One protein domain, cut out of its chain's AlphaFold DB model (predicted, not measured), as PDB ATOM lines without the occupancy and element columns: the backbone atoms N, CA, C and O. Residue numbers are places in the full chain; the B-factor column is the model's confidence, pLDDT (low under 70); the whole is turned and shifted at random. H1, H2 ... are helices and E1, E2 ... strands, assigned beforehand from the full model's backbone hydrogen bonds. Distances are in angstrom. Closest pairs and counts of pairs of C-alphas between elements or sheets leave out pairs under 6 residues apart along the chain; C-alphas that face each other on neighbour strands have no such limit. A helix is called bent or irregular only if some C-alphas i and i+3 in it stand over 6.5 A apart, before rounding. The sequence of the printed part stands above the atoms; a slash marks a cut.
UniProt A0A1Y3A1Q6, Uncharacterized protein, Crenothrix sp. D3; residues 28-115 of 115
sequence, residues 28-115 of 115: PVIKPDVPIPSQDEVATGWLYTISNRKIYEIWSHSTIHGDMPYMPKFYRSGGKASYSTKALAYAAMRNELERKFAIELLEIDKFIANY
ATOM      1  N   PRO A  28      62.984 -96.140 -15.036       95.19
ATOM      2  CA  PRO A  28      64.309 -95.718 -15.478       95.19
ATOM      3  C   PRO A  28      65.221 -95.350 -14.302       95.19
ATOM      4  O   PRO A  28      64.758 -94.915 -13.248       95.19
ATOM      5  N   VAL A  29      66.534 -95.485 -14.491       96.25
ATOM      6  CA  VAL A  29      67.511 -95.044 -13.488       96.25
ATOM      7  C   VAL A  29      67.478 -93.522 -13.390       96.25
ATOM      8  O   VAL A  29      67.702 -92.826 -14.380       96.25
ATOM      9  N   ILE A  30      67.246 -93.011 -12.183       96.00
ATOM     10  CA  ILE A  30      67.234 -91.577 -11.885       96.00
ATOM     11  C   ILE A  30      68.460 -91.272 -11.037       96.00
ATOM     12  O   ILE A  30      68.660 -91.871  -9.982       96.00
ATOM     13  N   LYS A  31      69.307 -90.368 -11.528       97.12
ATOM     14  CA  LYS A  31      70.503 -89.907 -10.817       97.12
ATOM     15  C   LYS A  31      70.187 -88.629 -10.035       97.12
ATOM     16  O   LYS A  31      69.312 -87.882 -10.473       97.12
ATOM     17  N   PRO A  32      70.891 -88.365  -8.922       97.88
ATOM     18  CA  PRO A  32      70.840 -87.069  -8.255       97.88
ATOM     19  C   PRO A  32      71.137 -85.938  -9.247       97.88
ATOM     20  O   PRO A  32      72.128 -86.006  -9.977       97.88
ATOM     21  N   ASP A  33      70.270 -84.932  -9.286       98.19
ATOM     22  CA  ASP A  33      70.353 -83.767 -10.172       98.19
ATOM     23  C   ASP A  33      70.843 -82.505  -9.448       98.19
ATOM     24  O   ASP A  33      71.223 -81.532 -10.096       98.19
ATOM     25  N   VAL A  34      70.903 -82.535  -8.114       97.88
ATOM     26  CA  VAL A  34      71.565 -81.517  -7.296       97.88
ATOM     27  C   VAL A  34      72.972 -82.018  -6.960       97.88
ATOM     28  O   VAL A  34      73.109 -82.966  -6.175       97.88
ATOM     29  N   PRO A  35      74.032 -81.441  -7.553       97.25
ATOM     30  CA  PRO A  35      75.400 -81.868  -7.291       97.25
ATOM     31  C   PRO A  35      75.844 -81.494  -5.872       97.25
ATOM     32  O   PRO A  35      75.200 -80.709  -5.177       97.25
ATOM     33  N   ILE A  36      76.984 -82.046  -5.449       96.69
ATOM     34  CA  ILE A  36      77.661 -81.576  -4.237       96.69
ATOM     35  C   ILE A  36      78.084 -80.116  -4.477       96.69
ATOM     36  O   ILE A  36      78.773 -79.863  -5.469       96.69
ATOM     37  N   PRO A  37      77.687 -79.170  -3.612       94.44
ATOM     38  CA  PRO A  37      78.025 -77.765  -3.792       94.44
ATOM     39  C   PRO A  37      79.510 -77.492  -3.542       94.44
ATOM     40  O   PRO A  37      80.227 -78.299  -2.936       94.44
ATOM     41  N   SER A  38      79.970 -76.336  -4.022       91.44
ATOM     42  CA  SER A  38      81.349 -75.881  -3.853       91.44
ATOM     43  C   SER A  38      81.662 -75.479  -2.398       91.44
ATOM     44  O   SER A  38      80.836 -75.622  -1.496       91.44
ATOM     45  N   GLN A  39      82.904 -75.061  -2.124       82.38
ATOM     46  CA  GLN A  39      83.429 -74.929  -0.759       82.38
ATOM     47  C   GLN A  39      82.780 -73.828   0.093       82.38
ATOM     48  O   GLN A  39      82.951 -73.874   1.305       82.38
ATOM     49  N   ASP A  40      82.013 -72.923  -0.512       86.19
ATOM     50  CA  ASP A  40      81.342 -71.814   0.177       86.19
ATOM     51  C   ASP A  40      79.817 -71.822  -0.041       86.19
ATOM     52  O   ASP A  40      79.121 -70.853   0.264       86.19
ATOM     53  N   GLU A  41      79.277 -72.920  -0.577       92.06
ATOM     54  CA  GLU A  41      77.872 -73.045  -0.954       92.06
ATOM     55  C   GLU A  41      77.170 -74.146  -0.157       92.06
ATOM     56  O   GLU A  41      77.721 -75.214   0.124       92.06
ATOM     57  N   VAL A  42      75.900 -73.901   0.163       92.75
ATOM     58  CA  VAL A  42      74.998 -74.906   0.728       92.75
ATOM     59  C   VAL A  42      73.873 -75.148  -0.264       92.75
ATOM     60  O   VAL A  42      73.196 -74.213  -0.685       92.75
ATOM     61  N   ALA A  43      73.657 -76.411  -0.613       95.06
ATOM     62  CA  ALA A  43      72.530 -76.847  -1.421       95.06
ATOM     63  C   ALA A  43      71.556 -77.642  -0.552       95.06
ATOM     64  O   ALA A  43      71.975 -78.398   0.325       95.06
ATOM     65  N   THR A  44      70.260 -77.497  -0.808       96.44
ATOM     66  CA  THR A  44      69.228 -78.352  -0.219       96.44
ATOM     67  C   THR A  44      68.650 -79.286  -1.269       96.44
ATOM     68  O   THR A  44      68.708 -79.026  -2.471       96.44
ATOM     69  N   GLY A  45      68.096 -80.399  -0.808       97.38
ATOM     70  CA  GLY A  45      67.437 -81.356  -1.677       97.38
ATOM     71  C   GLY A  45      66.835 -82.506  -0.893       97.38
ATOM     72  O   GLY A  45      66.619 -82.430   0.316       97.38
ATOM     73  N   TRP A  46      66.564 -83.592  -1.599       98.44
ATOM     74  CA  TRP A  46      65.888 -84.765  -1.073       98.44
ATOM     75  C   TRP A  46      66.755 -86.001  -1.240       98.44
ATOM     76  O   TRP A  46      67.411 -86.186  -2.265       98.44
ATOM     77  N   LEU A  47      66.717 -86.878  -0.245       97.69
ATOM     78  CA  LEU A  47      67.296 -88.214  -0.297       97.69
ATOM     79  C   LEU A  47      66.306 -89.241   0.238       97.69
ATOM     80  O   LEU A  47      65.224 -88.912   0.733       97.69
ATOM     81  N   TYR A  48      66.687 -90.507   0.119       97.88
ATOM     82  CA  TYR A  48      65.922 -91.622   0.641       97.88
ATOM     83  C   TYR A  48      66.810 -92.633   1.356       97.88
ATOM     84  O   TYR A  48      68.027 -92.671   1.176       97.88
ATOM     85  N   THR A  49      66.163 -93.472   2.154       96.12
ATOM     86  CA  THR A  49      66.775 -94.625   2.806       96.12
ATOM     87  C   THR A  49      65.998 -95.879   2.426       96.12
ATOM     88  O   THR A  49      64.797 -95.961   2.671       96.12
ATOM     89  N   ILE A  50      66.678 -96.886   1.868       95.62
ATOM     90  CA  ILE A  50      66.039 -98.150   1.460       95.62
ATOM     91  C   ILE A  50      65.541 -98.971   2.648       95.62
ATOM     92  O   ILE A  50      64.465 -99.561   2.570       95.62
ATOM     93  N   SER A  51      66.286 -99.000   3.758       93.31
ATOM     94  CA  SER A  51      65.975 -99.869   4.903       93.31
ATOM     95  C   SER A  51      64.610 -99.581   5.534       93.31
ATOM     96  O   SER A  51      63.910-100.513   5.912       93.31
ATOM     97  N   ASN A  52      64.209 -98.310   5.606       94.25
ATOM     98  CA  ASN A  52      62.927 -97.880   6.174       94.25
ATOM     99  C   ASN A  52      62.028 -97.133   5.175       94.25
ATOM    100  O   ASN A  52      60.989 -96.607   5.569       94.25
ATOM    101  N   ARG A  53      62.417 -97.082   3.894       95.75
ATOM    102  CA  ARG A  53      61.665 -96.460   2.787       95.75
ATOM    103  C   ARG A  53      61.285 -94.998   3.049       95.75
ATOM    104  O   ARG A  53      60.245 -94.518   2.595       95.75
ATOM    105  N   LYS A  54      62.115 -94.290   3.817       96.62
ATOM    106  CA  LYS A  54      61.862 -92.904   4.207       96.62
ATOM    107  C   LYS A  54      62.522 -91.949   3.224       96.62
ATOM    108  O   LYS A  54      63.704 -92.087   2.928       96.62
ATOM    109  N   ILE A  55      61.760 -90.946   2.800       97.69
ATOM    110  CA  ILE A  55      62.262 -89.756   2.112       97.69
ATOM    111  C   ILE A  55      62.493 -88.662   3.149       97.69
ATOM    112  O   ILE A  55      61.650 -88.453   4.028       97.69
ATOM    113  N   TYR A  56      63.615 -87.965   3.049       96.44
ATOM    114  CA  TYR A  56      63.970 -86.877   3.949       96.44
ATOM    115  C   TYR A  56      64.646 -85.744   3.185       96.44
ATOM    116  O   TYR A  56      65.250 -85.951   2.132       96.44
ATOM    117  N   GLU A  57      64.482 -84.541   3.719       97.44
ATOM    118  CA  GLU A  57      65.134 -83.347   3.208       97.44
ATOM    119  C   GLU A  57      66.520 -83.219   3.845       97.44
ATOM    120  O   GLU A  57      66.705 -83.486   5.038       97.44
ATOM    121  N   ILE A  58      67.489 -82.825   3.034       95.69
ATOM    122  CA  ILE A  58      68.901 -82.744   3.386       95.69
ATOM    123  C   ILE A  58      69.441 -81.376   2.972       95.69
ATOM    124  O   ILE A  58      69.019 -80.803   1.968       95.69
ATOM    125  N   TRP A  59      70.414 -80.878   3.722       94.56
ATOM    126  CA  TRP A  59      71.340 -79.853   3.268       94.56
ATOM    127  C   TRP A  59      72.720 -80.479   3.058       94.56
ATOM    128  O   TRP A  59      73.144 -81.372   3.796       94.56
ATOM    129  N   SER A  60      73.445 -80.001   2.056       94.38
ATOM    130  CA  SER A  60      74.814 -80.408   1.778       94.38
ATOM    131  C   SER A  60      75.700 -79.192   1.597       94.38
ATOM    132  O   SER A  60      75.299 -78.198   1.009       94.38
ATOM    133  N   HIS A  61      76.926 -79.325   2.071       93.25
ATOM    134  CA  HIS A  61      78.091 -78.510   1.766       93.25
ATOM    135  C   HIS A  61      79.110 -79.385   1.008       93.25
ATOM    136  O   HIS A  61      78.864 -80.575   0.796       93.25
ATOM    137  N   SER A  62      80.276 -78.851   0.646       93.31
ATOM    138  CA  SER A  62      81.362 -79.633   0.027       93.31
ATOM    139  C   SER A  62      81.945 -80.732   0.939       93.31
ATOM    140  O   SER A  62      82.314 -81.814   0.485       93.31
ATOM    141  N   THR A  63      82.025 -80.475   2.247       91.25
ATOM    142  CA  THR A  63      82.745 -81.310   3.234       91.25
ATOM    143  C   THR A  63      81.851 -81.961   4.287       91.25
ATOM    144  O   THR A  63      82.325 -82.776   5.085       91.25
ATOM    145  N   ILE A  64      80.569 -81.614   4.306       91.81
ATOM    146  CA  ILE A  64      79.603 -82.055   5.309       91.81
ATOM    147  C   ILE A  64      78.191 -81.987   4.729       91.81
ATOM    148  O   ILE A  64      77.912 -81.174   3.856       91.81
ATOM    149  N   HIS A  65      77.300 -82.827   5.230       93.00
ATOM    150  CA  HIS A  65      75.869 -82.764   4.971       93.00
ATOM    151  C   HIS A  65      75.096 -83.083   6.252       93.00
ATOM    152  O   HIS A  65      75.658 -83.631   7.207       93.00
ATOM    153  N   GLY A  66      73.797 -82.807   6.260       91.75
ATOM    154  CA  GLY A  66      72.917 -83.195   7.353       91.75
ATOM    155  C   GLY A  66      71.444 -83.053   6.999       91.75
ATOM    156  O   GLY A  66      71.084 -82.392   6.033       91.75
ATOM    157  N   ASP A  67      70.585 -83.676   7.794       92.50
ATOM    158  CA  ASP A  67      69.140 -83.563   7.611       92.50
ATOM    159  C   ASP A  67      68.667 -82.141   7.949       92.50
ATOM    160  O   ASP A  67      69.278 -81.447   8.771       92.50
ATOM    161  N   MET A  68      67.578 -81.705   7.318       91.06
ATOM    162  CA  MET A  68      66.924 -80.441   7.665       91.06
ATOM    163  C   MET A  68      66.172 -80.536   9.009       91.06
ATOM    164  O   MET A  68      65.652 -81.606   9.342       91.06
ATOM    165  N   PRO A  69      66.054 -79.428   9.776       87.31
ATOM    166  CA  PRO A  69      66.554 -78.076   9.482       87.31
ATOM    167  C   PRO A  69      68.083 -77.955   9.599       87.31
ATOM    168  O   PRO A  69      68.714 -78.717  10.327       87.31
ATOM    169  N   TYR A  70      68.674 -76.981   8.894       83.62
ATOM    170  CA  TYR A  70      70.124 -76.754   8.870       83.62
ATOM    171  C   TYR A  70      70.697 -76.595  10.284       83.62
ATOM    172  O   TYR A  70      70.476 -75.592  10.963       83.62
ATOM    173  N   MET A  71      71.444 -77.605  10.723       79.56
ATOM    174  CA  MET A  71      72.140 -77.638  12.006       79.56
ATOM    175  C   MET A  71      73.576 -78.093  11.748       79.56
ATOM    176  O   MET A  71      73.835 -79.303  11.724       79.56
ATOM    177  N   PRO A  72      74.515 -77.161  11.504       69.75
ATOM    178  CA  PRO A  72      75.885 -77.512  11.178       69.75
ATOM    179  C   PRO A  72      76.512 -78.206  12.387       69.75
ATOM    180  O   PRO A  72      76.723 -77.607  13.440       69.75
ATOM    181  N   LYS A  73      76.776 -79.506  12.250       69.69
ATOM    182  CA  LYS A  73      77.548 -80.274  13.229       69.69
ATOM    183  C   LYS A  73      79.027 -80.210  12.852       69.69
ATOM    184  O   LYS A  73      79.366 -80.052  11.690       69.69
ATOM    185  N   PHE A  74      79.933 -80.398  13.804       65.75
ATOM    186  CA  PHE A  74      81.381 -80.344  13.545       65.75
ATOM    187  C   PHE A  74      81.967 -81.614  12.883       65.75
ATOM    188  O   PHE A  74      83.181 -81.808  12.887       65.75
ATOM    189  N   TYR A  75      81.140 -82.498  12.313       68.12
ATOM    190  CA  TYR A  75      81.595 -83.776  11.751       68.12
ATOM    191  C   TYR A  75      81.781 -83.695  10.235       68.12
ATOM    192  O   TYR A  75      80.834 -83.429   9.505       68.12
ATOM    193  N   ARG A  76      82.986 -83.989   9.739       75.75
ATOM    194  CA  ARG A  76      83.252 -84.100   8.297       75.75
ATOM    195  C   ARG A  76      82.766 -85.456   7.788       75.75
ATOM    196  O   ARG A  76      83.428 -86.466   8.005       75.75
ATOM    197  N   SER A  77      81.613 -85.473   7.128       82.75
ATOM    198  CA  SER A  77      81.024 -86.662   6.494       82.75
ATOM    199  C   SER A  77      81.096 -86.635   4.960       82.75
ATOM    200  O   SER A  77      80.608 -87.561   4.313       82.75
ATOM    201  N   GLY A  78      81.705 -85.590   4.381       89.88
ATOM    202  CA  GLY A  78      81.686 -85.314   2.943       89.88
ATOM    203  C   GLY A  78      80.347 -84.732   2.485       89.88
ATOM    204  O   GLY A  78      79.331 -84.888   3.159       89.88
ATOM    205  N   GLY A  79      80.334 -84.029   1.354       92.25
ATOM    206  CA  GLY A  79      79.088 -83.592   0.726       92.25
ATOM    207  C   GLY A  79      78.286 -84.747   0.120       92.25
ATOM    208  O   GLY A  79      78.828 -85.814  -0.175       92.25
ATOM    209  N   LYS A  80      76.985 -84.533  -0.093       95.25
ATOM    210  CA  LYS A  80      76.093 -85.456  -0.798       95.25
ATOM    211  C   LYS A  80      75.386 -84.766  -1.956       95.25
ATOM    212  O   LYS A  80      74.755 -83.731  -1.779       95.25
ATOM    213  N   ALA A  81      75.445 -85.399  -3.125       97.62
ATOM    214  CA  ALA A  81      74.520 -85.092  -4.206       97.62
ATOM    215  C   ALA A  81      73.108 -85.543  -3.798       97.62
ATOM    216  O   ALA A  81      72.957 -86.540  -3.087       97.62
ATOM    217  N   SER A  82      72.083 -84.815  -4.228       98.06
ATOM    218  CA  SER A  82      70.691 -85.054  -3.833       98.06
ATOM    219  C   SER A  82      69.719 -84.833  -4.995       98.06
ATOM    220  O   SER A  82      70.131 -84.507  -6.108       98.06
ATOM    221  N   TYR A  83      68.432 -85.076  -4.755       98.62
ATOM    222  CA  TYR A  83      67.378 -84.841  -5.737       98.62
ATOM    223  C   TYR A  83      66.708 -83.489  -5.495       98.62
ATOM    224  O   TYR A  83      66.353 -83.166  -4.361       98.62
ATOM    225  N   SER A  84      66.457 -82.727  -6.555       98.12
ATOM    226  CA  SER A  84      65.820 -81.406  -6.479       98.12
ATOM    227  C   SER A  84      64.376 -81.470  -5.977       98.12
ATOM    228  O   SER A  84      63.864 -80.509  -5.404       98.12
ATOM    229  N   THR A  85      63.707 -82.618  -6.141       98.31
ATOM    230  CA  THR A  85      62.321 -82.813  -5.712       98.31
ATOM    231  C   THR A  85      62.109 -84.124  -4.968       98.31
ATOM    232  O   THR A  85      62.743 -85.150  -5.235       98.31
ATOM    233  N   LYS A  86      61.106 -84.118  -4.084       97.94
ATOM    234  CA  LYS A  86      60.629 -85.317  -3.388       97.94
ATOM    235  C   LYS A  86      60.192 -86.419  -4.365       97.94
ATOM    236  O   LYS A  86      60.407 -87.598  -4.100       97.94
ATOM    237  N   ALA A  87      59.595 -86.040  -5.497       98.12
ATOM    238  CA  ALA A  87      59.131 -86.970  -6.524       98.12
ATOM    239  C   ALA A  87      60.292 -87.715  -7.204       98.12
ATOM    240  O   ALA A  87      60.216 -88.933  -7.364       98.12
ATOM    241  N   LEU A  88      61.384 -87.015  -7.533       98.38
ATOM    242  CA  LEU A  88      62.597 -87.637  -8.073       98.38
ATOM    243  C   LEU A  88      63.220 -88.612  -7.070       98.38
ATOM    244  O   LEU A  88      63.559 -89.733  -7.443       98.38
ATOM    245  N   ALA A  89      63.280 -88.235  -5.789       98.25
ATOM    246  CA  ALA A  89      63.767 -89.123  -4.736       98.25
ATOM    247  C   ALA A  89      62.897 -90.388  -4.588       98.25
ATOM    248  O   ALA A  89      63.436 -91.485  -4.456       98.25
ATOM    249  N   TYR A  90      61.563 -90.276  -4.663       98.00
ATOM    250  CA  TYR A  90      60.670 -91.443  -4.662       98.00
ATOM    251  C   TYR A  90      60.882 -92.341  -5.882       98.00
ATOM    252  O   TYR A  90      60.886 -93.563  -5.750       98.00
ATOM    253  N   ALA A  91      61.048 -91.753  -7.065       97.56
ATOM    254  CA  ALA A  91      61.235 -92.512  -8.292       97.56
ATOM    255  C   ALA A  91      62.604 -93.222  -8.320       97.56
ATOM    256  O   ALA A  91      62.685 -94.377  -8.736       97.56
ATOM    257  N   ALA A  92      63.653 -92.595  -7.781       98.12
ATOM    258  CA  ALA A  92      64.947 -93.239  -7.570       98.12
ATOM    259  C   ALA A  92      64.868 -94.375  -6.533       98.12
ATOM    260  O   ALA A  92      65.315 -95.487  -6.807       98.12
ATOM    261  N   MET A  93      64.210 -94.140  -5.388       98.12
ATOM    262  CA  MET A  93      63.970 -95.175  -4.375       98.12
ATOM    263  C   MET A  93      63.222 -96.375  -4.963       98.12
ATOM    264  O   MET A  93      63.553 -97.524  -4.674       98.12
ATOM    265  N   ARG A  94      62.220 -96.113  -5.805       97.19
ATOM    266  CA  ARG A  94      61.473 -97.144  -6.520       97.19
ATOM    267  C   ARG A  94      62.387 -97.968  -7.429       97.19
ATOM    268  O   ARG A  94      62.360 -99.188  -7.316       97.19
ATOM    269  N   ASN A  95      63.195 -97.328  -8.277       97.31
ATOM    270  CA  ASN A  95      64.141 -98.031  -9.153       97.31
ATOM    271  C   ASN A  95      65.091 -98.946  -8.354       97.31
ATOM    272  O   ASN A  95      65.340-100.084  -8.749       97.31
ATOM    273  N   GLU A  96      65.598 -98.481  -7.211       96.81
ATOM    274  CA  GLU A  96      66.482 -99.288  -6.367       96.81
ATOM    275  C   GLU A  96      65.755-100.475  -5.711       96.81
ATOM    276  O   GLU A  96      66.295-101.582  -5.689       96.81
ATOM    277  N   LEU A  97      64.515-100.288  -5.244       96.31
ATOM    278  CA  LEU A  97      63.686-101.377  -4.715       96.31
ATOM    279  C   LEU A  97      63.345-102.421  -5.786       96.31
ATOM    280  O   LEU A  97      63.439-103.613  -5.510       96.31
ATOM    281  N   GLU A  98      62.990-101.991  -6.999       96.12
ATOM    282  CA  GLU A  98      62.728-102.889  -8.132       96.12
ATOM    283  C   GLU A  98      63.944-103.780  -8.410       96.12
ATOM    284  O   GLU A  98      63.820-105.000  -8.501       96.12
ATOM    285  N   ARG A  99      65.145-103.186  -8.469       95.31
ATOM    286  CA  ARG A  99      66.393-103.937  -8.661       95.31
ATOM    287  C   ARG A  99      66.667-104.901  -7.514       95.31
ATOM    288  O   ARG A  99      67.015-106.049  -7.772       95.31
ATOM    289  N   LYS A 100      66.518-104.442  -6.268       95.44
ATOM    290  CA  LYS A 100      66.734-105.266  -5.075       95.44
ATOM    291  C   LYS A 100      65.829-106.497  -5.087       95.44
ATOM    292  O   LYS A 100      66.329-107.613  -5.007       95.44
ATOM    293  N   PHE A 101      64.521-106.301  -5.242       95.06
ATOM    294  CA  PHE A 101      63.569-107.408  -5.214       95.06
ATOM    295  C   PHE A 101      63.720-108.345  -6.407       95.06
ATOM    296  O   PHE A 101      63.583-109.548  -6.237       95.06
ATOM    297  N   ALA A 102      64.055-107.841  -7.594       95.19
ATOM    298  CA  ALA A 102      64.316-108.718  -8.731       95.19
ATOM    299  C   ALA A 102      65.541-109.619  -8.516       95.19
ATOM    300  O   ALA A 102      65.520-110.773  -8.935       95.19
ATOM    301  N   ILE A 103      66.593-109.117  -7.856       96.12
ATOM    302  CA  ILE A 103      67.756-109.937  -7.485       96.12
ATOM    303  C   ILE A 103      67.347-111.001  -6.461       96.12
ATOM    304  O   ILE A 103      67.650-112.171  -6.665       96.12
ATOM    305  N   GLU A 104      66.622-110.616  -5.408       96.69
ATOM    306  CA  GLU A 104      66.144-111.550  -4.377       96.69
ATOM    307  C   GLU A 104      65.226-112.638  -4.967       96.69
ATOM    308  O   GLU A 104      65.382-113.818  -4.659       96.69
ATOM    309  N   LEU A 105      64.307-112.270  -5.867       96.12
ATOM    310  CA  LEU A 105      63.440-113.222  -6.568       96.12
ATOM    311  C   LEU A 105      64.243-114.165  -7.469       96.12
ATOM    312  O   LEU A 105      64.028-115.369  -7.423       96.12
ATOM    313  N   LEU A 106      65.223-113.649  -8.219       95.88
ATOM    314  CA  LEU A 106      66.101-114.479  -9.049       95.88
ATOM    315  C   LEU A 106      66.894-115.498  -8.214       95.88
ATOM    316  O   LEU A 106      67.155-116.608  -8.677       95.88
ATOM    317  N   GLU A 107      67.325-115.131  -7.006       96.81
ATOM    318  CA  GLU A 107      67.984-116.067  -6.091       96.81
ATOM    319  C   GLU A 107      67.031-117.183  -5.659       96.81
ATOM    320  O   GLU A 107      67.400-118.355  -5.739       96.81
ATOM    321  N   ILE A 108      65.793-116.846  -5.287       97.06
ATOM    322  CA  ILE A 108      64.750-117.826  -4.950       97.06
ATOM    323  C   ILE A 108      64.457-118.746  -6.141       97.06
ATOM    324  O   ILE A 108      64.427-119.964  -5.971       97.06
ATOM    325  N   ASP A 109      64.310-118.196  -7.345       97.50
ATOM    326  CA  ASP A 109      64.042-118.969  -8.561       97.50
ATOM    327  C   ASP A 109      65.151-119.989  -8.835       97.50
ATOM    328  O   ASP A 109      64.879-121.138  -9.187       97.50
ATOM    329  N   LYS A 110      66.416-119.608  -8.613       96.81
ATOM    330  CA  LYS A 110      67.551-120.537  -8.706       96.81
ATOM    331  C   LYS A 110      67.473-121.649  -7.665       96.81
ATOM    332  O   LYS A 110      67.871-122.768  -7.971       96.81
ATOM    333  N   PHE A 111      67.002-121.374  -6.451       95.75
ATOM    334  CA  PHE A 111      66.798-122.425  -5.454       95.75
ATOM    335  C   PHE A 111      65.670-123.372  -5.862       95.75
ATOM    336  O   PHE A 111      65.864-124.580  -5.798       95.75
ATOM    337  N   ILE A 112      64.539-122.843  -6.334       96.19
ATOM    338  CA  ILE A 112      63.397-123.648  -6.791       96.19
ATOM    339  C   ILE A 112      63.795-124.545  -7.968       96.19
ATOM    340  O   ILE A 112      63.464-125.720  -7.969       96.19
ATOM    341  N   ALA A 113      64.525-124.016  -8.954       90.75
ATOM    342  CA  ALA A 113      64.913-124.767 -10.149       90.75
ATOM    343  C   ALA A 113      65.964-125.866  -9.895       90.75
ATOM    344  O   ALA A 113      66.167-126.720 -10.755       90.75
ATOM    345  N   ASN A 114      66.653-125.824  -8.751       76.75
ATOM    346  CA  ASN A 114      67.616-126.844  -8.327       76.75
ATOM    347  C   ASN A 114      67.005-127.879  -7.353       76.75
ATOM    348  O   ASN A 114      67.748-128.703  -6.815       76.75
ATOM    349  N   TYR A 115      65.688-127.823  -7.124       55.12
ATOM    350  CA  TYR A 115      64.877-128.816  -6.406       55.12
ATOM    351  C   TYR A 115      64.034-129.635  -7.389       55.12
ATOM    352  O   TYR A 115      63.814-130.831  -7.090       55.12
TER     353      TYR A 115
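This is residues 28 to 115 of the 115 residues of an uncharacterized protein of Crenothrix sp. D3 (UniProt A0A1Y3A1Q6). A small head of a three-stranded antiparallel sheet and long loops bears one long straight helix, H1, whose first residues, 86 to 93, meet the sheet at E1 and E2 and whose far part, residues 101 to 113, sticks out from the head as an arm. The arm makes the length of the whole, while the head, with the looped stretches 28 to 42 and 68 to 85, is far more compact. The printed part has 88 residues with three named strands and one named helix, in the order E1, E2, E3, H1 along the chain; the sheet's order is E1, E2, E3, and the class is mixed, helices and strands. The whole is loose, with a radius of gyration of the C-alphas of 16.9 A, and the C-alphas span 59 by 25 by 20 A.

The printed part begins at Pro 28, with its C-alpha at (64.309, -95.718, -15.478), and residues 28 to 42 hold no named element. E1 follows with residues 43 to 49, from C-alpha 43 at (72.530, -76.847, -1.421) to C-alpha 49 at (66.775, -94.625, 2.806), a length of 19.2 A. After a tight link of 4 residues comes E2, residues 54 to 60, 18.2 A from first to last C-alpha. A second tight link of 4 residues leads to E3, residues 65 to 67, 7.3 A long. Residues 68 to 85 form a stretch of 18 residues with no named element. H1 takes residues 86 to 113 and runs 40.3 A, from C-alpha 86 at (60.629, -85.317, -3.388) to C-alpha 113 at (64.913, -124.767, -10.149). It is not bent.

The sheet is a meander, each strand the antiparallel neighbour of the one before, with E1 and E3 as edge strands and E2 as the inner strand. E1 and E2 form a hairpin with 149 degrees between their directions; C-alphas 44 and 59 face each other at 4.3 A. Between these two strands N 45 and O 58 are 3.0 A apart and N 58 and O 45 are 2.9 A apart, both pairs within hydrogen-bond range. E2 and E3 form a second hairpin at 139 degrees, where C-alphas 60 and 65 face each other at 4.1 A. Across it N 59 and O 66 are 2.8 A apart and N 66 and O 59 are 2.9 A apart, again within hydrogen-bond range. H1 is on the sheet, with 32 pairs of C-alphas within 10 A, but it only grazes it, with its residues 86 to 93. Of these pairs 20 are with E1 and 12 with E2. The closest C-alphas of E1 and H1 are those of Leu 47 and Ala 89, 5.7 A apart. For E2 and H1 the closest C-alphas are those of Ile 55 and Ala 89, at 7.0 A. In H1 every O i to N i+4 pair is within hydrogen-bond range.

The two C-alphas farthest apart are those of Asp 40 and Tyr 115, at 59.7 A, while the first and last printed C-alphas, of Pro 28 and Tyr 115, are 34.3 A apart. Residues 101 to 115, of which 101 to 113 belong to H1, stand free. Without them the body has 73 residues and spans 36 by 22 by 17 A, with a radius of gyration of 12.4 A. The printed part has no cut and ends at residue 115, the chain's last residue. The link from E3 to H1, 18 residues, is long. The mean pLDDT of the printed part is 92.8; residues 72 to 75 and residue 115 of this predicted model are under 70.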